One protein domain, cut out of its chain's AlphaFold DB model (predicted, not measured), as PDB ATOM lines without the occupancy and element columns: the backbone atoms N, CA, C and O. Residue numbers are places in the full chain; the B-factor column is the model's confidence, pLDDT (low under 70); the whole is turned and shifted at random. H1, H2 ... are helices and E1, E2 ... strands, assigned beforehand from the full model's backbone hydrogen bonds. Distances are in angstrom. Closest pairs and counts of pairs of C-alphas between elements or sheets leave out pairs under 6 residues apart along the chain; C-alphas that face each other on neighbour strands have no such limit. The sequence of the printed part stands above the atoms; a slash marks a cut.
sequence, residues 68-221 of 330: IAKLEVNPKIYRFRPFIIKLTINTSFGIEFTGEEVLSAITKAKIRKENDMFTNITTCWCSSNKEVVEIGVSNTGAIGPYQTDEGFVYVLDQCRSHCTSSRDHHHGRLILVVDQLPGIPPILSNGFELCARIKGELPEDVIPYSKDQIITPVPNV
ATOM      1  N   ILE A  68     153.294 169.708 163.522       62.22
ATOM      2  CA  ILE A  68     152.339 169.061 162.631       62.22
ATOM      3  C   ILE A  68     152.345 169.876 161.343       62.22
ATOM      4  O   ILE A  68     151.762 170.959 161.276       62.22
ATOM      5  N   ALA A  69     153.058 169.363 160.344       73.19
ATOM      6  CA  ALA A  69     152.946 169.822 158.972       73.19
ATOM      7  C   ALA A  69     152.086 168.824 158.192       73.19
ATOM      8  O   ALA A  69     152.307 167.613 158.256       73.19
ATOM      9  N   LYS A  70     151.085 169.326 157.473       83.69
ATOM     10  CA  LYS A  70     150.131 168.512 156.722       83.69
ATOM     11  C   LYS A  70     150.161 168.927 155.262       83.69
ATOM     12  O   LYS A  70     149.911 170.088 154.952       83.69
ATOM     13  N   LEU A  71     150.453 167.977 154.380       87.81
ATOM     14  CA  LEU A  71     150.382 168.171 152.936       87.81
ATOM     15  C   LEU A  71     149.111 167.499 152.410       87.81
ATOM     16  O   LEU A  71     148.929 166.290 152.538       87.81
ATOM     17  N   GLU A  72     148.216 168.283 151.832       90.50
ATOM     18  CA  GLU A  72     146.941 167.820 151.304       90.50
ATOM     19  C   GLU A  72     146.916 167.931 149.785       90.50
ATOM     20  O   GLU A  72     147.273 168.953 149.197       90.50
ATOM     21  N   VAL A  73     146.474 166.849 149.155       88.50
ATOM     22  CA  VAL A  73     146.355 166.692 147.709       88.50
ATOM     23  C   VAL A  73     145.010 166.040 147.411       88.50
ATOM     24  O   VAL A  73     144.550 165.171 148.157       88.50
ATOM     25  N   ASN A  74     144.372 166.407 146.302       87.62
ATOM     26  CA  ASN A  74     143.113 165.787 145.903       87.62
ATOM     27  C   ASN A  74     143.265 164.256 145.784       87.62
ATOM     28  O   ASN A  74     144.139 163.789 145.051       87.62
ATOM     29  N   PRO A  75     142.393 163.446 146.421       85.94
ATOM     30  CA  PRO A  75     142.492 161.981 146.378       85.94
ATOM     31  C   PRO A  75     142.439 161.391 144.963       85.94
ATOM     32  O   PRO A  75     142.908 160.278 144.737       85.94
ATOM     33  N   LYS A  76     141.860 162.124 144.009       87.62
ATOM     34  CA  LYS A  76     141.837 161.779 142.587       87.62
ATOM     35  C   LYS A  76     142.349 162.962 141.780       87.62
ATOM     36  O   LYS A  76     141.710 164.009 141.746       87.62
ATOM     37  N   ILE A  77     143.468 162.766 141.097       87.88
ATOM     38  CA  ILE A  77     144.074 163.754 140.207       87.88
ATOM     39  C   ILE A  77     143.813 163.317 138.776       87.88
ATOM     40  O   ILE A  77     144.217 162.231 138.365       87.88
ATOM     41  N   TYR A  78     143.147 164.154 137.992       86.69
ATOM     42  CA  TYR A  78     142.842 163.835 136.602       86.69
ATOM     43  C   TYR A  78     143.924 164.368 135.668       86.69
ATOM     44  O   TYR A  78     144.377 165.506 135.794       86.69
ATOM     45  N   ARG A  79     144.317 163.555 134.688       85.88
ATOM     46  CA  ARG A  79     145.321 163.952 133.698       85.88
ATOM     47  C   ARG A  79     144.917 165.238 132.975       85.88
ATOM     48  O   ARG A  79     143.783 165.370 132.517       85.88
ATOM     49  N   PHE A  80     145.879 166.148 132.846       83.81
ATOM     50  CA  PHE A  80     145.756 167.471 132.229       83.81
ATOM     51  C   PHE A  80     144.694 168.382 132.853       83.81
ATOM     52  O   PHE A  80     144.333 169.400 132.257       83.81
ATOM     53  N   ARG A  81     144.191 168.044 134.044       84.25
ATOM     54  CA  ARG A  81     143.325 168.925 134.820       84.25
ATOM     55  C   ARG A  81     144.125 169.599 135.928       84.25
ATOM     56  O   ARG A  81     145.013 168.953 136.492       84.25
ATOM     57  N   PRO A  82     143.842 170.885 136.193       84.75
ATOM     58  CA  PRO A  82     144.406 171.551 137.348       84.75
ATOM     59  C   PRO A  82     143.895 170.879 138.624       84.75
ATOM     60  O   PRO A  82     142.773 170.369 138.651       84.75
ATOM     61  N   PHE A  83     144.728 170.872 139.653       87.31
ATOM     62  CA  PHE A  83     144.362 170.500 141.013       87.31
ATOM     63  C   PHE A  83     145.175 171.343 141.996       87.31
ATOM     64  O   PHE A  83     146.154 171.985 141.602       87.31
ATOM     65  N   ILE A  84     144.770 171.323 143.263       88.75
ATOM     66  CA  ILE A  84     145.397 172.123 144.315       88.75
ATOM     67  C   ILE A  84     146.228 171.244 145.252       88.75
ATOM     68  O   ILE A  84     145.830 170.131 145.605       88.75
ATOM     69  N   ILE A  85     147.375 171.771 145.677       91.25
ATOM     70  CA  ILE A  85     148.151 171.256 146.808       91.25
ATOM     71  C   ILE A  85     148.068 172.281 147.938       91.25
ATOM     72  O   ILE A  85     148.334 173.466 147.720       91.25
ATOM     73  N   LYS A  86     147.706 171.832 149.143       91.31
ATOM     74  CA  LYS A  86     147.689 172.668 150.350       91.31
ATOM     75  C   LYS A  86     148.729 172.164 151.338       91.31
ATOM     76  O   LYS A  86     148.742 170.983 151.665       91.31
ATOM     77  N   LEU A  87     149.591 173.048 151.813       90.19
ATOM     78  CA  LEU A  87     150.520 172.766 152.901       90.19
ATOM     79  C   LEU A  87     150.101 173.582 154.121       90.19
ATOM     80  O   LEU A  87     150.074 174.805 154.048       90.19
ATOM     81  N   THR A  88     149.823 172.922 155.236       88.19
ATOM     82  CA  THR A  88     149.536 173.572 156.519       88.19
ATOM     83  C   THR A  88     150.689 173.313 157.475       88.19
ATOM     84  O   THR A  88     151.044 172.157 157.704       88.19
ATOM     85  N   ILE A  89     151.269 174.369 158.040       81.06
ATOM     86  CA  ILE A  89     152.330 174.299 159.051       81.06
ATOM     87  C   ILE A  89     151.816 174.956 160.326       81.06
ATOM     88  O   ILE A  89     151.484 176.141 160.333       81.06
ATOM     89  N   ASN A  90     151.753 174.196 161.417       73.56
ATOM     90  CA  ASN A  90     151.292 174.720 162.698       73.56
ATOM     91  C   ASN A  90     152.214 175.839 163.233       73.56
ATOM     92  O   ASN A  90     153.440 175.727 163.189       73.56
ATOM     93  N   THR A  91     151.623 176.894 163.801       63.28
ATOM     94  CA  THR A  91     152.342 178.062 164.346       63.28
ATOM     95  C   THR A  91     153.228 177.743 165.555       63.28
ATOM     96  O   THR A  91     154.171 178.483 165.828       63.28
ATOM     97  N   SER A  92     153.003 176.612 166.237       56.16
ATOM     98  CA  SER A  92     153.853 176.116 167.338       56.16
ATOM     99  C   SER A  92     155.308 175.891 166.915       56.16
ATOM    100  O   SER A  92     156.192 175.789 167.762       56.16
ATOM    101  N   PHE A  93     155.564 175.809 165.608       52.94
ATOM    102  CA  PHE A  93     156.888 175.609 165.040       52.94
ATOM    103  C   PHE A  93     157.784 176.857 165.131       52.94
ATOM    104  O   PHE A  93     159.007 176.734 165.092       52.94
ATOM    105  N   GLY A  94     157.201 178.057 165.263       52.81
ATOM    106  CA  GLY A  94     157.950 179.319 165.340       52.81
ATOM    107  C   GLY A  94     158.839 179.606 164.120       52.81
ATOM    108  O   GLY A  94     159.726 180.454 164.194       52.81
ATOM    109  N   ILE A  95     158.652 178.874 163.018       58.19
ATOM    110  CA  ILE A  95     159.343 179.072 161.746       58.19
ATOM    111  C   ILE A  95     158.280 179.356 160.696       58.19
ATOM    112  O   ILE A  95     157.352 178.572 160.487       58.19
ATOM    113  N   GLU A  96     158.447 180.500 160.055       68.75
ATOM    114  CA  GLU A  96     157.591 181.003 158.997       68.75
ATOM    115  C   GLU A  96     158.387 180.914 157.697       68.75
ATOM    116  O   GLU A  96     159.535 181.357 157.649       68.75
ATOM    117  N   PHE A  97     157.800 180.304 156.670       74.75
ATOM    118  CA  PHE A  97     158.424 180.201 155.355       74.75
ATOM    119  C   PHE A  97     157.803 181.231 154.430       74.75
ATOM    120  O   PHE A  97     156.615 181.550 154.499       74.75
ATOM    121  N   THR A  98     158.606 181.732 153.512       80.81
ATOM    122  CA  THR A  98     158.091 182.492 152.382       80.81
ATOM    123  C   THR A  98     157.381 181.559 151.401       80.81
ATOM    124  O   THR A  98     157.688 180.367 151.292       80.81
ATOM    125  N   GLY A  99     156.442 182.106 150.626       81.50
ATOM    126  CA  GLY A  99     155.805 181.358 149.541       81.50
ATOM    127  C   GLY A  99     156.812 180.811 148.517       81.50
ATOM    128  O   GLY A  99     156.604 179.729 147.977       81.50
ATOM    129  N   GLU A 100     157.923 181.517 148.286       82.69
ATOM    130  CA  GLU A 100     158.989 181.103 147.364       82.69
ATOM    131  C   GLU A 100     159.771 179.887 147.874       82.69
ATOM    132  O   GLU A 100     160.032 178.958 147.107       82.69
ATOM    133  N   GLU A 101     160.103 179.849 149.168       80.00
ATOM    134  CA  GLU A 101     160.744 178.686 149.793       80.00
ATOM    135  C   GLU A 101     159.844 177.455 149.714       80.00
ATOM    136  O   GLU A 101     160.296 176.374 149.327       80.00
ATOM    137  N   VAL A 102     158.552 177.630 150.006       85.31
ATOM    138  CA  VAL A 102     157.560 176.556 149.901       85.31
ATOM    139  C   VAL A 102     157.405 176.084 148.459       85.31
ATOM    140  O   VAL A 102     157.422 174.878 148.209       85.31
ATOM    141  N   LEU A 103     157.323 176.998 147.492       85.81
ATOM    142  CA  LEU A 103     157.261 176.647 146.075       85.81
ATOM    143  C   LEU A 103     158.502 175.869 145.636       85.81
ATOM    144  O   LEU A 103     158.374 174.825 144.996       85.81
ATOM    145  N   SER A 104     159.692 176.351 145.993       83.88
ATOM    146  CA  SER A 104     160.967 175.709 145.659       83.88
ATOM    147  C   SER A 104     161.049 174.294 146.234       83.88
ATOM    148  O   SER A 104     161.445 173.362 145.528       83.88
ATOM    149  N   ALA A 105     160.620 174.107 147.485       82.81
ATOM    150  CA  ALA A 105     160.632 172.806 148.141       82.81
ATOM    151  C   ALA A 105     159.601 171.837 147.544       82.81
ATOM    152  O   ALA A 105     159.932 170.684 147.267       82.81
ATOM    153  N   ILE A 106     158.368 172.295 147.309       87.44
ATOM    154  CA  ILE A 106     157.292 171.443 146.790       87.44
ATOM    155  C   ILE A 106     157.516 171.116 145.308       87.44
ATOM    156  O   ILE A 106     157.268 169.985 144.909       87.44
ATOM    157  N   THR A 107     158.063 172.025 144.498       86.69
ATOM    158  CA  THR A 107     158.404 171.737 143.086       86.69
ATOM    159  C   THR A 107     159.431 170.608 142.964       86.69
ATOM    160  O   THR A 107     159.435 169.868 141.988       86.69
ATOM    161  N   LYS A 108     160.279 170.425 143.982       84.19
ATOM    162  CA  LYS A 108     161.261 169.334 144.059       84.19
ATOM    163  C   LYS A 108     160.737 168.099 144.801       84.19
ATOM    164  O   LYS A 108     161.521 167.197 145.109       84.19
ATOM    165  N   ALA A 109     159.440 168.053 145.119       86.50
ATOM    166  CA  ALA A 109     158.841 166.933 145.826       86.50
ATOM    167  C   ALA A 109     159.000 165.631 145.035       86.50
ATOM    168  O   ALA A 109     158.843 165.574 143.814       86.50
ATOM    169  N   LYS A 110     159.275 164.548 145.758       86.69
ATOM    170  CA  LYS A 110     159.391 163.207 145.182       86.69
ATOM    171  C   LYS A 110     158.022 162.545 145.195       86.69
ATOM    172  O   LYS A 110     157.319 162.593 146.200       86.69
ATOM    173  N   ILE A 111     157.658 161.872 144.111       87.25
ATOM    174  CA  ILE A 111     156.445 161.052 144.067       87.25
ATOM    175  C   ILE A 111     156.828 159.619 144.419       87.25
ATOM    176  O   ILE A 111     157.794 159.087 143.870       87.25
ATOM    177  N   ARG A 112     156.078 158.975 145.311       85.38
ATOM    178  CA  ARG A 112     156.280 157.566 145.699       85.38
ATOM    179  C   ARG A 112     154.956 156.818 145.714       85.38
ATOM    180  O   ARG A 112     153.895 157.440 145.711       85.38
ATOM    181  N   LYS A 113     154.994 155.484 145.732       84.94
ATOM    182  CA  LYS A 113     153.788 154.686 146.006       84.94
ATOM    183  C   LYS A 113     153.539 154.685 147.507       84.94
ATOM    184  O   LYS A 113     154.484 154.511 148.257       84.94
ATOM    185  N   GLU A 114     152.289 154.783 147.943       81.81
ATOM    186  CA  GLU A 114     151.921 154.800 149.371       81.81
ATOM    187  C   GLU A 114     152.490 153.589 150.144       81.81
ATOM    188  O   GLU A 114     152.907 153.725 151.288       81.81
ATOM    189  N   ASN A 115     152.604 152.430 149.484       78.88
ATOM    190  CA  ASN A 115     153.120 151.190 150.079       78.88
ATOM    191  C   ASN A 115     154.611 150.911 149.789       78.88
ATOM    192  O   ASN A 115     155.130 149.893 150.237       78.88
ATOM    193  N   ASP A 116     155.295 151.763 149.020       75.06
ATOM    194  CA  ASP A 116     156.724 151.628 148.701       75.06
ATOM    195  C   ASP A 116     157.404 152.999 148.789       75.06
ATOM    196  O   ASP A 116     157.361 153.817 147.865       75.06
ATOM    197  N   MET A 117     158.035 153.233 149.942       70.25
ATOM    198  CA  MET A 117     158.723 154.479 150.276       70.25
ATOM    199  C   MET A 117     160.144 154.574 149.712       70.25
ATOM    200  O   MET A 117     160.783 155.608 149.905       70.25
ATOM    201  N   PHE A 118     160.652 153.544 149.036       69.00
ATOM    202  CA  PHE A 118     162.042 153.508 148.573       69.00
ATOM    203  C   PHE A 118     162.178 153.936 147.111       69.00
ATOM    204  O   PHE A 118     163.200 154.504 146.723       69.00
ATOM    205  N   THR A 119     161.133 153.728 146.309       72.75
ATOM    206  CA  THR A 119     161.168 153.992 144.869       72.75
ATOM    207  C   THR A 119     160.541 155.343 144.523       72.75
ATOM    208  O   THR A 119     159.334 155.545 144.677       72.75
ATOM    209  N   ASN A 120     161.349 156.267 143.991       81.50
ATOM    210  CA  ASN A 120     160.850 157.529 143.440       81.50
ATOM    211  C   ASN A 120     160.297 157.318 142.023       81.50
ATOM    212  O   ASN A 120     160.927 156.683 141.178       81.50
ATOM    213  N   ILE A 121     159.141 157.912 141.754       80.56
ATOM    214  CA  ILE A 121     158.495 157.958 140.446       80.56
ATOM    215  C   ILE A 121     158.721 159.355 139.877       80.56
ATOM    216  O   ILE A 121     158.084 160.315 140.293       80.56
ATOM    217  N   THR A 122     159.636 159.482 138.923       71.88
ATOM    218  CA  THR A 122     159.945 160.771 138.283       71.88
ATOM    219  C   THR A 122     159.181 160.948 136.975       71.88
ATOM    220  O   THR A 122     158.532 161.969 136.754       71.88
ATOM    221  N   THR A 123     159.193 159.931 136.114       73.62
ATOM    222  CA  THR A 123     158.570 159.972 134.786       73.62
ATOM    223  C   THR A 123     157.700 158.742 134.527       73.62
ATOM    224  O   THR A 123     157.850 157.691 135.150       73.62
ATOM    225  N   CYS A 124     156.757 158.878 133.591       73.31
ATOM    226  CA  CYS A 124     155.977 157.774 133.043       73.31
ATOM    227  C   CYS A 124     156.271 157.663 131.546       73.31
ATOM    228  O   CYS A 124     156.341 158.666 130.839       73.31
ATOM    229  N   TRP A 125     156.322 156.447 131.004       69.69
ATOM    230  CA  TRP A 125     156.337 156.239 129.546       69.69
ATOM    231  C   TRP A 125     155.177 156.973 128.833       69.69
ATOM    232  O   TRP A 125     155.307 157.449 127.710       69.69
ATOM    233  N   CYS A 126     154.048 157.119 129.529       70.31
ATOM    234  CA  CYS A 126     152.840 157.791 129.077       70.31
ATOM    235  C   CYS A 126     152.906 159.331 129.097       70.31
ATOM    236  O   CYS A 126     152.019 159.976 128.527       70.31
ATOM    237  N   SER A 127     153.917 159.915 129.751       66.88
ATOM    238  CA  SER A 127     154.090 161.365 129.904       66.88
ATOM    239  C   SER A 127     155.099 161.973 128.919       66.88
ATOM    240  O   SER A 127     155.380 163.161 129.014       66.88
ATOM    241  N   SER A 128     155.610 161.213 127.937       69.25
ATOM    242  CA  SER A 128     156.550 161.713 126.911       69.25
ATOM    243  C   SER A 128     157.763 162.439 127.515       69.25
ATOM    244  O   SER A 128     158.089 163.550 127.109       69.25
ATOM    245  N   ASN A 129     158.401 161.822 128.516       70.19
ATOM    246  CA  ASN A 129     159.520 162.376 129.301       70.19
ATOM    247  C   ASN A 129     159.189 163.613 130.155       70.19
ATOM    248  O   ASN A 129     160.095 164.193 130.746       70.19
ATOM    249  N   LYS A 130     157.915 164.004 130.271       74.50
ATOM    250  CA  LYS A 130     157.481 164.989 131.271       74.50
ATOM    251  C   LYS A 130     157.369 164.353 132.651       74.50
ATOM    252  O   LYS A 130     157.113 163.148 132.767       74.50
ATOM    253  N   GLU A 131     157.485 165.181 133.681       80.94
ATOM    254  CA  GLU A 131     157.201 164.793 135.060       80.94
ATOM    255  C   GLU A 131     155.762 164.278 135.199       80.94
ATOM    256  O   GLU A 131     154.840 164.709 134.500       80.94
ATOM    257  N   VAL A 132     155.565 163.297 136.081       85.12
ATOM    258  CA  VAL A 132     154.242 162.688 136.315       85.12
ATOM    259  C   VAL A 132     153.254 163.707 136.887       85.12
ATOM    260  O   VAL A 132     152.079 163.716 136.495       85.12
ATOM    261  N   VAL A 133     153.741 164.568 137.779       86.81
ATOM    262  CA  VAL A 133     153.033 165.714 138.342       86.81
ATOM    263  C   VAL A 133     153.921 166.936 138.162       86.81
ATOM    264  O   VAL A 133     155.060 166.935 138.601       86.81
ATOM    265  N   GLU A 134     153.375 167.953 137.517       87.81
ATOM    266  CA  GLU A 134     153.936 169.291 137.412       87.81
ATOM    267  C   GLU A 134     153.294 170.154 138.496       87.81
ATOM    268  O   GLU A 134     152.071 170.145 138.672       87.81
ATOM    269  N   ILE A 135     154.119 170.881 139.237       87.62
ATOM    270  CA  ILE A 135     153.687 171.725 140.346       87.62
ATOM    271  C   ILE A 135     153.927 173.167 139.938       87.62
ATOM    272  O   ILE A 135     155.013 173.525 139.492       87.62
ATOM    273  N   GLY A 136     152.895 173.988 140.076       81.75
ATOM    274  CA  GLY A 136     152.945 175.377 139.666       81.75
ATOM    275  C   GLY A 136     151.949 176.220 140.434       81.75
ATOM    276  O   GLY A 136     151.053 175.713 141.114       81.75
ATOM    277  N   VAL A 137     152.115 177.525 140.285       77.12
ATOM    278  CA  VAL A 137     151.273 178.562 140.877       77.12
ATOM    279  C   VAL A 137     150.876 179.551 139.799       77.12
ATOM    280  O   VAL A 137     151.638 179.812 138.867       77.12
ATOM    281  N   SER A 138     149.671 180.094 139.900       69.31
ATOM    282  CA  SER A 138     149.214 181.090 138.946       69.31
ATOM    283  C   SER A 138     149.993 182.393 139.099       69.31
ATOM    284  O   SER A 138     150.247 182.854 140.207       69.31
ATOM    285  N   ASN A 139     150.322 183.043 137.976       58.34
ATOM    286  CA  ASN A 139     150.979 184.363 137.958       58.34
ATOM    287  C   ASN A 139     150.194 185.431 138.751       58.34
ATOM    288  O   ASN A 139     150.726 186.470 139.134       58.34
ATOM    289  N   THR A 140     148.900 185.189 138.967       54.44
ATOM    290  CA  THR A 140     147.979 186.032 139.730       54.44
ATOM    291  C   THR A 140     147.620 185.458 141.094       54.44
ATOM    292  O   THR A 140     146.958 186.156 141.856       54.44
ATOM    293  N   GLY A 141     148.023 184.233 141.406       59.31
ATOM    294  CA  GLY A 141     147.822 183.580 142.688       59.31
ATOM    295  C   GLY A 141     148.903 183.999 143.661       59.31
ATOM    296  O   GLY A 141     149.933 184.559 143.283       59.31
ATOM    297  N   ALA A 142     148.646 183.780 144.937       69.88
ATOM    298  CA  ALA A 142     149.681 183.904 145.932       69.88
ATOM    299  C   ALA A 142     149.728 182.649 146.779       69.88
ATOM    300  O   ALA A 142     148.706 182.058 147.123       69.88
ATOM    301  N   ILE A 143     150.953 182.250 147.080       80.88
ATOM    302  CA  ILE A 143     151.257 180.940 147.636       80.88
ATOM    303  C   ILE A 143     150.941 180.909 149.133       80.88
ATOM    304  O   ILE A 143     150.796 179.831 149.681       80.88
ATOM    305  N   GLY A 144     150.777 182.067 149.782       83.38
ATOM    306  CA  GLY A 144     150.741 182.223 151.239       83.38
ATOM    307  C   GLY A 144     152.063 182.811 151.769       83.38
ATOM    308  O   GLY A 144     152.877 183.273 150.961       83.38
ATOM    309  N   PRO A 145     152.297 182.802 153.095       86.19
ATOM    310  CA  PRO A 145     151.464 182.165 154.118       86.19
ATOM    311  C   PRO A 145     150.126 182.880 154.361       86.19
ATOM    312  O   PRO A 145     150.058 184.106 154.429       86.19
ATOM    313  N   TYR A 146     149.063 182.096 154.537       86.12
ATOM    314  CA  TYR A 146     147.768 182.545 155.056       86.12
ATOM    315  C   TYR A 146     147.647 182.129 156.522       86.12
ATOM    316  O   TYR A 146     147.792 180.946 156.836       86.12
ATOM    317  N   GLN A 147     147.379 183.070 157.427       84.62
ATOM    318  CA  GLN A 147     147.120 182.737 158.830       84.62
ATOM    319  C   GLN A 147     145.732 182.103 158.969       84.62
ATOM    320  O   GLN A 147     144.730 182.699 158.578       84.62
ATOM    321  N   THR A 148     145.668 180.919 159.573       83.19
ATOM    322  CA  THR A 148     144.419 180.226 159.921       83.19
ATOM    323  C   THR A 148     144.469 179.715 161.362       83.19
ATOM    324  O   THR A 148     145.523 179.774 162.006       83.19
ATOM    325  N   ASP A 149     143.349 179.184 161.856       79.94
ATOM    326  CA  ASP A 149     143.267 178.540 163.176       79.94
ATOM    327  C   ASP A 149     144.145 177.275 163.270       79.94
ATOM    328  O   ASP A 149     144.619 176.921 164.348       79.94
ATOM    329  N   GLU A 150     144.393 176.600 162.142       76.88
ATOM    330  CA  GLU A 150     145.211 175.379 162.074       76.88
ATOM    331  C   GLU A 150     146.714 175.668 161.939       76.88
ATOM    332  O   GLU A 150     147.553 174.813 162.246       76.88
ATOM    333  N   GLY A 151     147.069 176.871 161.482       82.00
ATOM    334  CA  GLY A 151     148.445 177.276 161.228       82.00
ATOM    335  C   GLY A 151     148.598 178.188 160.017       82.00
ATOM    336  O   GLY A 151     147.642 178.812 159.548       82.00
ATOM    337  N   PHE A 152     149.820 178.241 159.496       86.75
ATOM    338  CA  PHE A 152     150.137 178.890 158.232       86.75
ATOM    339  C   PHE A 152     149.808 177.956 157.073       86.75
ATOM    340  O   PHE A 152     150.346 176.851 156.989       86.75
ATOM    341  N   VAL A 153     148.936 178.407 156.179       89.31
ATOM    342  CA  VAL A 153     148.516 177.650 155.001       89.31
ATOM    343  C   VAL A 153     149.202 178.206 153.762       89.31
ATOM    344  O   VAL A 153     149.241 179.418 153.555       89.31
ATOM    345  N   TYR A 154     149.700 177.305 152.921       89.81
ATOM    346  CA  TYR A 154     150.266 177.601 151.617       89.81
ATOM    347  C   TYR A 154     149.503 176.845 150.533       89.81
ATOM    348  O   TYR A 154     149.182 175.668 150.708       89.81
ATOM    349  N   VAL A 155     149.201 177.507 149.419       89.12
ATOM    350  CA  VAL A 155     148.331 176.974 148.363       89.12
ATOM    351  C   VAL A 155     149.022 177.055 147.008       89.12
ATOM    352  O   VAL A 155     149.423 178.131 146.571       89.12
ATOM    353  N   LEU A 156     149.120 175.911 146.331       89.44
ATOM    354  CA  LEU A 156     149.618 175.794 144.963       89.44
ATOM    355  C   LEU A 156     148.459 175.379 144.060       89.44
ATOM    356  O   LEU A 156     147.874 174.316 144.256       89.44
ATOM    357  N   ASP A 157     148.101 176.241 143.112       84.94
ATOM    358  CA  ASP A 157     146.825 176.210 142.388       84.94
ATOM    359  C   ASP A 157     146.940 175.867 140.893       84.94
ATOM    360  O   ASP A 157     145.928 175.715 140.208       84.94
ATOM    361  N   GLN A 158     148.158 175.718 140.365       84.38
ATOM    362  CA  GLN A 158     148.403 175.326 138.973       84.38
ATOM    363  C   GLN A 158     149.112 173.979 138.845       84.38
ATOM    364  O   GLN A 158     149.849 173.740 137.887       84.38
ATOM    365  N   CYS A 159     148.858 173.060 139.770       89.00
ATOM    366  CA  CYS A 159     149.390 171.709 139.669       89.00
ATOM    367  C   CYS A 159     148.657 170.919 138.575       89.00
ATOM    368  O   CYS A 159     147.442 171.043 138.402       89.00
ATOM    369  N   ARG A 160     149.377 170.094 137.810       89.06
ATOM    370  CA  ARG A 160     148.821 169.263 136.729       89.06
ATOM    371  C   ARG A 160     149.481 167.899 136.704       89.06
ATOM    372  O   ARG A 160     150.672 167.777 136.939       89.06
ATOM    373  N   SER A 161     148.731 166.859 136.346       88.31
ATOM    374  CA  SER A 161     149.333 165.556 136.040       88.31
ATOM    375  C   SER A 161     149.408 165.308 134.537       88.31
ATOM    376  O   SER A 161     148.444 165.552 133.807       88.31
ATOM    377  N   HIS A 162     150.527 164.746 134.076       85.81
ATOM    378  CA  HIS A 162     150.727 164.314 132.686       85.81
ATOM    379  C   HIS A 162     150.515 162.804 132.491       85.81
ATOM    380  O   HIS A 162     150.699 162.291 131.383       85.81
ATOM    381  N   CYS A 163     150.094 162.095 133.542       82.56
ATOM    382  CA  CYS A 163     150.022 160.637 133.622       82.56
ATOM    383  C   CYS A 163     148.596 160.141 133.959       82.56
ATOM    384  O   CYS A 163     147.742 160.903 134.401       82.56
ATOM    385  N   THR A 164     148.313 158.859 133.708       75.19
ATOM    386  CA  THR A 164     147.049 158.173 134.046       75.19
ATOM    387  C   THR A 164     147.336 156.833 134.709       75.19
ATOM    388  O   THR A 164     148.286 156.189 134.295       75.19
ATOM    389  N   SER A 165     146.486 156.332 135.607       66.69
ATOM    390  CA  SER A 165     146.586 154.967 136.161       66.69
ATOM    391  C   SER A 165     145.877 153.890 135.328       66.69
ATOM    392  O   SER A 165     146.011 152.710 135.627       66.69
ATOM    393  N   SER A 166     145.131 154.256 134.276       56.66
ATOM    394  CA  SER A 166     144.144 153.376 133.619       56.66
ATOM    395  C   SER A 166     144.712 152.200 132.805       56.66
ATOM    396  O   SER A 166     143.972 151.593 132.033       56.66
ATOM    397  N   ARG A 167     146.013 151.919 132.901       52.59
ATOM    398  CA  ARG A 167     146.726 150.869 132.158       52.59
ATOM    399  C   ARG A 167     147.925 150.329 132.966       52.59
ATOM    400  O   ARG A 167     149.020 150.193 132.430       52.59
ATOM    401  N   ASP A 168     147.727 150.052 134.254       48.69
ATOM    402  CA  ASP A 168     148.629 149.210 135.067       48.69
ATOM    403  C   ASP A 168     150.034 149.765 135.400       48.69
ATOM    404  O   ASP A 168     150.866 149.081 135.989       48.69
ATOM    405  N   HIS A 169     150.345 151.029 135.098       64.38
ATOM    406  CA  HIS A 169     151.715 151.551 135.303       64.38
ATOM    407  C   HIS A 169     152.014 151.988 136.746       64.38
ATOM    408  O   HIS A 169     153.131 151.839 137.238       64.38
ATOM    409  N   HIS A 170     151.015 152.534 137.438       71.19
ATOM    410  CA  HIS A 170     151.119 152.963 138.831       71.19
ATOM    411  C   HIS A 170     149.978 152.322 139.620       71.19
ATOM    412  O   HIS A 170     149.048 153.000 140.044       71.19
ATOM    413  N   HIS A 171     149.998 150.992 139.739       70.38
ATOM    414  CA  HIS A 171     149.052 150.273 140.589       70.38
ATOM    415  C   HIS A 171     149.152 150.776 142.036       70.38
ATOM    416  O   HIS A 171     150.200 150.623 142.669       70.38
ATOM    417  N   GLY A 172     148.060 151.354 142.539       76.62
ATOM    418  CA  GLY A 172     147.937 151.848 143.908       76.62
ATOM    419  C   GLY A 172     147.950 153.372 144.029       76.62
ATOM    420  O   GLY A 172     148.069 154.105 143.047       76.62
ATOM    421  N   ARG A 173     147.800 153.836 145.269       86.50
ATOM    422  CA  ARG A 173     147.839 155.256 145.618       86.50
ATOM    423  C   ARG A 173     149.281 155.750 145.639       86.50
ATOM    424  O   ARG A 173     150.204 155.029 146.025       86.50
ATOM    425  N   LEU A 174     149.460 156.983 145.200       87.62
ATOM    426  CA  LEU A 174     150.719 157.711 145.207       87.62
ATOM    427  C   LEU A 174     150.706 158.746 146.325       87.62
ATOM    428  O   LEU A 174     149.640 159.177 146.752       87.62
ATOM    429  N   ILE A 175     151.883 159.163 146.765       89.38
ATOM    430  CA  ILE A 175     152.059 160.270 147.704       89.38
ATOM    431  C   ILE A 175     153.126 161.233 147.185       89.38
ATOM    432  O   ILE A 175     154.027 160.833 146.441       89.38
ATOM    433  N   LEU A 176     153.025 162.495 147.598       89.38
ATOM    434  CA  LEU A 176     154.096 163.479 147.484       89.38
ATOM    435  C   LEU A 176     154.932 163.459 148.762       89.38
ATOM    436  O   LEU A 176     154.387 163.391 149.863       89.38
ATOM    437  N   VAL A 177     156.248 163.536 148.598       83.94
ATOM    438  CA  VAL A 177     157.228 163.611 149.681       83.94
ATOM    439  C   VAL A 177     158.013 164.905 149.527       83.94
ATOM    440  O   VAL A 177     158.766 165.063 148.564       83.94
ATOM    441  N   VAL A 178     157.837 165.822 150.474       83.12
ATOM    442  CA  VAL A 178     158.563 167.097 150.543       83.12
ATOM    443  C   VAL A 178     159.625 166.979 151.627       83.12
ATOM    444  O   VAL A 178     159.292 166.900 152.805       83.12
ATOM    445  N   ASP A 179     160.897 166.957 151.240       74.38
ATOM    446  CA  ASP A 179     162.041 166.795 152.151       74.38
ATOM    447  C   ASP A 179     163.023 167.978 152.125       74.38
ATOM    448  O   ASP A 179     164.078 167.913 152.748       74.38
ATOM    449  N   GLN A 180     162.677 169.066 151.428       70.75
ATOM    450  CA  GLN A 180     163.555 170.231 151.246       70.75
ATOM    451  C   GLN A 180     163.151 171.472 152.050       70.75
ATOM    452  O   GLN A 180     163.782 172.516 151.898       70.75
ATOM    453  N   LEU A 181     162.116 171.393 152.894       65.88
ATOM    454  CA  LEU A 181     161.786 172.495 153.800       65.88
ATOM    455  C   LEU A 181     162.723 172.468 155.016       65.88
ATOM    456  O   LEU A 181     162.725 171.479 155.753       65.88
ATOM    457  N   PRO A 182     163.528 173.522 155.245       60.97
ATOM    458  CA  PRO A 182     164.533 173.490 156.294       60.97
ATOM    459  C   PRO A 182     163.888 173.428 157.683       60.97
ATOM    460  O   PRO A 182     162.952 174.160 157.993       60.97
ATOM    461  N   GLY A 183     164.411 172.543 158.531       56.94
ATOM    462  CA  GLY A 183     163.956 172.367 159.912       56.94
ATOM    463  C   GLY A 183     162.704 171.501 160.093       56.94
ATOM    464  O   GLY A 183     162.364 171.214 161.239       56.94
ATOM    465  N   ILE A 184     162.030 171.062 159.019       60.28
ATOM    466  CA  ILE A 184     160.858 170.172 159.101       60.28
ATOM    467  C   ILE A 184     161.254 168.755 158.649       60.28
ATOM    468  O   ILE A 184     161.939 168.616 157.633       60.28
ATOM    469  N   PRO A 185     160.832 167.685 159.357       61.09
ATOM    470  CA  PRO A 185     160.965 166.321 158.844       61.09
ATOM    471  C   PRO A 185     160.216 166.142 157.508       61.09
ATOM    472  O   PRO A 185     159.294 166.902 157.216       61.09
ATOM    473  N   PRO A 186     160.550 165.120 156.697       72.50
ATOM    474  CA  PRO A 186     159.875 164.892 155.424       72.50
ATOM    475  C   PRO A 186     158.350 164.843 155.566       72.50
ATOM    476  O   PRO A 186     157.808 164.048 156.337       72.50
ATOM    477  N   ILE A 187     157.663 165.688 154.803       79.69
ATOM    478  CA  ILE A 187     156.209 165.823 154.840       79.69
ATOM    479  C   ILE A 187     155.624 164.915 153.766       79.69
ATOM    480  O   ILE A 187     155.983 165.016 152.589       79.69
ATOM    481  N   LEU A 188     154.713 164.033 154.174       83.12
ATOM    482  CA  LEU A 188     154.003 163.126 153.280       83.12
ATOM    483  C   LEU A 188     152.605 163.670 153.005       83.12
ATOM    484  O   LEU A 188     151.910 164.095 153.930       83.12
ATOM    485  N   SER A 189     152.177 163.628 151.745       88.38
ATOM    486  CA  SER A 189     150.783 163.911 151.422       88.38
ATOM    487  C   SER A 189     149.859 162.765 151.814       88.38
ATOM    488  O   SER A 189     150.280 161.612 151.933       88.38
ATOM    489  N   ASN A 190     148.557 163.041 151.891       86.56
ATOM    490  CA  ASN A 190     147.576 161.967 151.761       86.56
ATOM    491  C   ASN A 190     147.728 161.260 150.397       86.56
ATOM    492  O   ASN A 190     148.135 161.866 149.402       86.56
ATOM    493  N   GLY A 191     147.379 159.971 150.348       88.19
ATOM    494  CA  GLY A 191     147.448 159.193 149.114       88.19
ATOM    495  C   GLY A 191     146.451 159.660 148.044       88.19
ATOM    496  O   GLY A 191     145.281 159.921 148.350       88.19
ATOM    497  N   PHE A 192     146.888 159.691 146.787       89.50
ATOM    498  CA  PHE A 192     146.091 160.085 145.626       89.50
ATOM    499  C   PHE A 192     146.220 159.099 144.459       89.50
ATOM    500  O   PHE A 192     147.200 158.367 144.332       89.50
ATOM    501  N   GLU A 193     145.231 159.092 143.571       88.25
ATOM    502  CA  GLU A 193     145.200 158.260 142.365       88.25
ATOM    503  C   GLU A 193     145.198 159.119 141.099       88.25
ATOM    504  O   GLU A 193     144.460 160.100 140.994       88.25
ATOM    505  N   LEU A 194     145.975 158.713 140.092       86.88
ATOM    506  CA  LEU A 194     146.004 159.385 138.791       86.88
ATOM    507  C   LEU A 194     144.907 158.842 137.879       86.88
ATOM    508  O   LEU A 194     144.956 157.696 137.466       86.88
ATOM    509  N   CYS A 195     143.934 159.646 137.485       84.44
ATOM    510  CA  CYS A 195     142.781 159.204 136.708       84.44
ATOM    511  C   CYS A 195     142.844 159.692 135.250       84.44
ATOM    512  O   CYS A 195     143.202 160.833 134.966       84.44
ATOM    513  N   ALA A 196     142.444 158.837 134.302       78.62
ATOM    514  CA  ALA A 196     142.447 159.175 132.874       78.62
ATOM    515  C   ALA A 196     141.293 160.090 132.448       78.62
ATOM    516  O   ALA A 196     141.459 160.948 131.584       78.62
ATOM    517  N   ARG A 197     140.100 159.864 133.005       73.44
ATOM    518  CA  ARG A 197     138.871 160.590 132.667       73.44
ATOM    519  C   ARG A 197     138.023 160.774 133.912       73.44
ATOM    520  O   ARG A 197     138.000 159.901 134.777       73.44
ATOM    521  N   ILE A 198     137.304 161.885 133.954       70.75
ATOM    522  CA  ILE A 198     136.293 162.156 134.970       70.75
ATOM    523  C   ILE A 198     135.035 161.368 134.596       70.75
ATOM    524  O   ILE A 198     134.650 161.318 133.427       70.75
ATOM    525  N   LYS A 199     134.400 160.740 135.584       64.69
ATOM    526  CA  LYS A 199     133.017 160.275 135.472       64.69
ATOM    527  C   LYS A 199     132.166 161.243 136.298       64.69
ATOM    528  O   LYS A 199     132.139 161.097 137.513       64.69
ATOM    529  N   GLY A 200     131.544 162.233 135.656       66.56
ATOM    530  CA  GLY A 200     130.706 163.251 136.314       66.56
ATOM    531  C   GLY A 200     131.284 164.671 136.282       66.56
ATOM    532  O   GLY A 200     132.243 164.938 135.558       66.56
ATOM    533  N   GLU A 201     130.675 165.574 137.052       61.44
ATOM    534  CA  GLU A 201     131.174 166.935 137.278       61.44
ATOM    535  C   GLU A 201     132.256 166.930 138.364       61.44
ATOM    536  O   GLU A 201     132.173 166.187 139.345       61.44
ATOM    537  N   LEU A 202     133.306 167.725 138.159       64.69
ATOM    538  CA  LEU A 202     134.324 167.965 139.176       64.69
ATOM    539  C   LEU A 202     133.785 169.009 140.159       64.69
ATOM    540  O   LEU A 202     133.268 170.027 139.700       64.69
ATOM    541  N   PRO A 203     133.952 168.814 141.475       62.81
ATOM    542  CA  PRO A 203     133.874 169.942 142.384       62.81
ATOM    543  C   PRO A 203     134.943 170.959 141.971       62.81
ATOM    544  O   PRO A 203     136.088 170.585 141.708       62.81
ATOM    545  N   GLU A 204     134.560 172.229 141.863       64.81
ATOM    546  CA  GLU A 204     135.541 173.297 141.716       64.81
ATOM    547  C   GLU A 204     136.364 173.363 143.002       64.81
ATOM    548  O   GLU A 204     135.818 173.527 144.096       64.81
ATOM    549  N   ASP A 205     137.682 173.219 142.876       65.75
ATOM    550  CA  ASP A 205     138.589 173.469 143.987       65.75
ATOM    551  C   ASP A 205     138.632 174.982 144.225       65.75
ATOM    552  O   ASP A 205     139.391 175.719 143.595       65.75
ATOM    553  N   VAL A 206     137.762 175.463 145.112       65.62
ATOM    554  CA  VAL A 206     137.722 176.877 145.485       65.62
ATOM    555  C   VAL A 206     138.831 177.154 146.495       65.62
ATOM    556  O   VAL A 206     138.918 176.514 147.547       65.62
ATOM    557  N   ILE A 207     139.672 178.138 146.185       69.12
ATOM    558  CA  ILE A 207     140.629 178.707 147.134       69.12
ATOM    559  C   ILE A 207     139.853 179.723 147.977       69.12
ATOM    560  O   ILE A 207     139.437 180.746 147.435       69.12
ATOM    561  N   PRO A 208     139.635 179.483 149.282       66.75
ATOM    562  CA  PRO A 208     138.889 180.417 150.124       66.75
ATOM    563  C   PRO A 208     139.727 181.641 150.531       66.75
ATOM    564  O   PRO A 208     139.243 182.492 151.272       66.75
ATOM    565  N   TYR A 209     140.984 181.714 150.083       74.50
ATOM    566  CA  TYR A 209     141.954 182.732 150.463       74.50
ATOM    567  C   TYR A 209     142.162 183.748 149.340       74.50
ATOM    568  O   TYR A 209     142.319 183.393 148.171       74.50
ATOM    569  N   SER A 210     142.194 185.020 149.714       70.12
ATOM    570  CA  SER A 210     142.469 186.151 148.830       70.12
ATOM    571  C   SER A 210     143.871 186.708 149.082       70.12
ATOM    572  O   SER A 210     144.416 186.574 150.176       70.12
ATOM    573  N   LYS A 211     144.457 187.368 148.076       69.50
ATOM    574  CA  LYS A 211     145.804 187.960 148.169       69.50
ATOM    575  C   LYS A 211     145.974 188.934 149.336       69.50
ATOM    576  O   LYS A 211     147.058 189.015 149.900       69.50
ATOM    577  N   ASP A 212     144.908 189.625 149.718       70.88
ATOM    578  CA  ASP A 212     144.934 190.613 150.797       70.88
ATOM    579  C   ASP A 212     145.060 189.971 152.193       70.88
ATOM    580  O   ASP A 212     145.321 190.662 153.173       70.88
ATOM    581  N   GLN A 213     144.890 188.647 152.296       75.38
ATOM    582  CA  GLN A 213     144.997 187.880 153.544       75.38
ATOM    583  C   GLN A 213     146.388 187.268 153.764       75.38
ATOM    584  O   GLN A 213     146.589 186.541 154.739       75.38
ATOM    585  N   ILE A 214     147.341 187.520 152.863       79.12
ATOM    586  CA  ILE A 214     148.720 187.053 153.024       79.12
ATOM    587  C   ILE A 214     149.381 187.858 154.129       79.12
ATOM    588  O   ILE A 214     149.395 189.090 154.102       79.12
ATOM    589  N   ILE A 215     149.991 187.153 155.069       77.56
ATOM    590  CA  ILE A 215     150.831 187.789 156.074       77.56
ATOM    591  C   ILE A 215     152.260 187.899 155.540       77.56
ATOM    592  O   ILE A 215     152.750 187.028 154.820       77.56
ATOM    593  N   THR A 216     152.951 188.975 155.907       69.94
ATOM    594  CA  THR A 216     154.402 189.030 155.721       69.94
ATOM    595  C   THR A 216     155.033 188.182 156.818       69.94
ATOM    596  O   THR A 216     154.803 188.506 157.986       69.94
ATOM    597  N   PRO A 217     155.785 187.119 156.485       61.28
ATOM    598  CA  PRO A 217     156.455 186.332 157.502       61.28
ATOM    599  C   PRO A 217     157.408 187.236 158.289       61.28
ATOM    600  O   PRO A 217     158.170 188.016 157.710       61.28
ATOM    601  N   VAL A 218     157.329 187.179 159.614       53.78
ATOM    602  CA  VAL A 218     158.246 187.891 160.496       53.78
ATOM    603  C   VAL A 218     159.577 187.144 160.423       53.78
ATOM    604  O   VAL A 218     159.608 185.943 160.705       53.78
ATOM    605  N   PRO A 219     160.689 187.812 160.052       46.88
ATOM    606  CA  PRO A 219     161.996 187.177 160.015       46.88
ATOM    607  C   PRO A 219     162.253 186.491 161.345       46.88
ATOM    608  O   PRO A 219     162.120 187.088 162.418       46.88
ATOM    609  N   ASN A 220     162.576 185.209 161.255       41.53
ATOM    610  CA  ASN A 220     162.788 184.366 162.407       41.53
ATOM    611  C   ASN A 220     163.820 185.045 163.321       41.53
ATOM    612  O   ASN A 220     164.939 185.316 162.891       41.53
ATOM    613  N   VAL A 221     163.500 185.312 164.593       35.09
ATOM    614  CA  VAL A 221     164.461 185.916 165.550       35.09
ATOM    615  C   VAL A 221     165.716 185.029 165.711       35.09
ATOM    616  O   VAL A 221     166.768 185.485 166.164       35.09
TER     617      VAL A 221
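Overview. This is residues 68 to 221 of the 330 residues of an uncharacterized protein of Entamoeba histolytica KU27 (UniProt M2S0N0). Which shape? Little regular structure: H1 sits over the E6 side of one face of antiparallel sheet E1 E3 E6; antiparallel sheet E5 E4 E7 and parallel pair E2 E8 adjoin, amid long loops. Which make-up? The printed part, 154 residues, 53 in one named helix and eight named strands, is mostly strand and compact, radius of gyration of the C-alphas 15.7 A, spans 51 by 35 by 25 A.

Along the chain. What begins? E1 is residues 69 to 73, from C-alpha (152.946, 169.822, 158.972); E2 is 76 to 78, E3 82 to 89, H1 99 to 107. What follows? E4 is residues 110 to 113, E5 116 to 121, E6 152 to 161, 25.9 A long, E7 174 to 178, E8 193 to 195, ending at (142.781, 159.204, 136.708).

Arrangement. Which pairing? E3 and E6 are antiparallel, N 87 and O 154 2.9 A apart. Where is H1? Its height over that sheet is 9.5 A.

Size, cuts and confidence. Which links are long? E5 to E6, E6 to E7 and E7 to E8. Where is confidence low? 43 residues are under 70, among them 199 to 208.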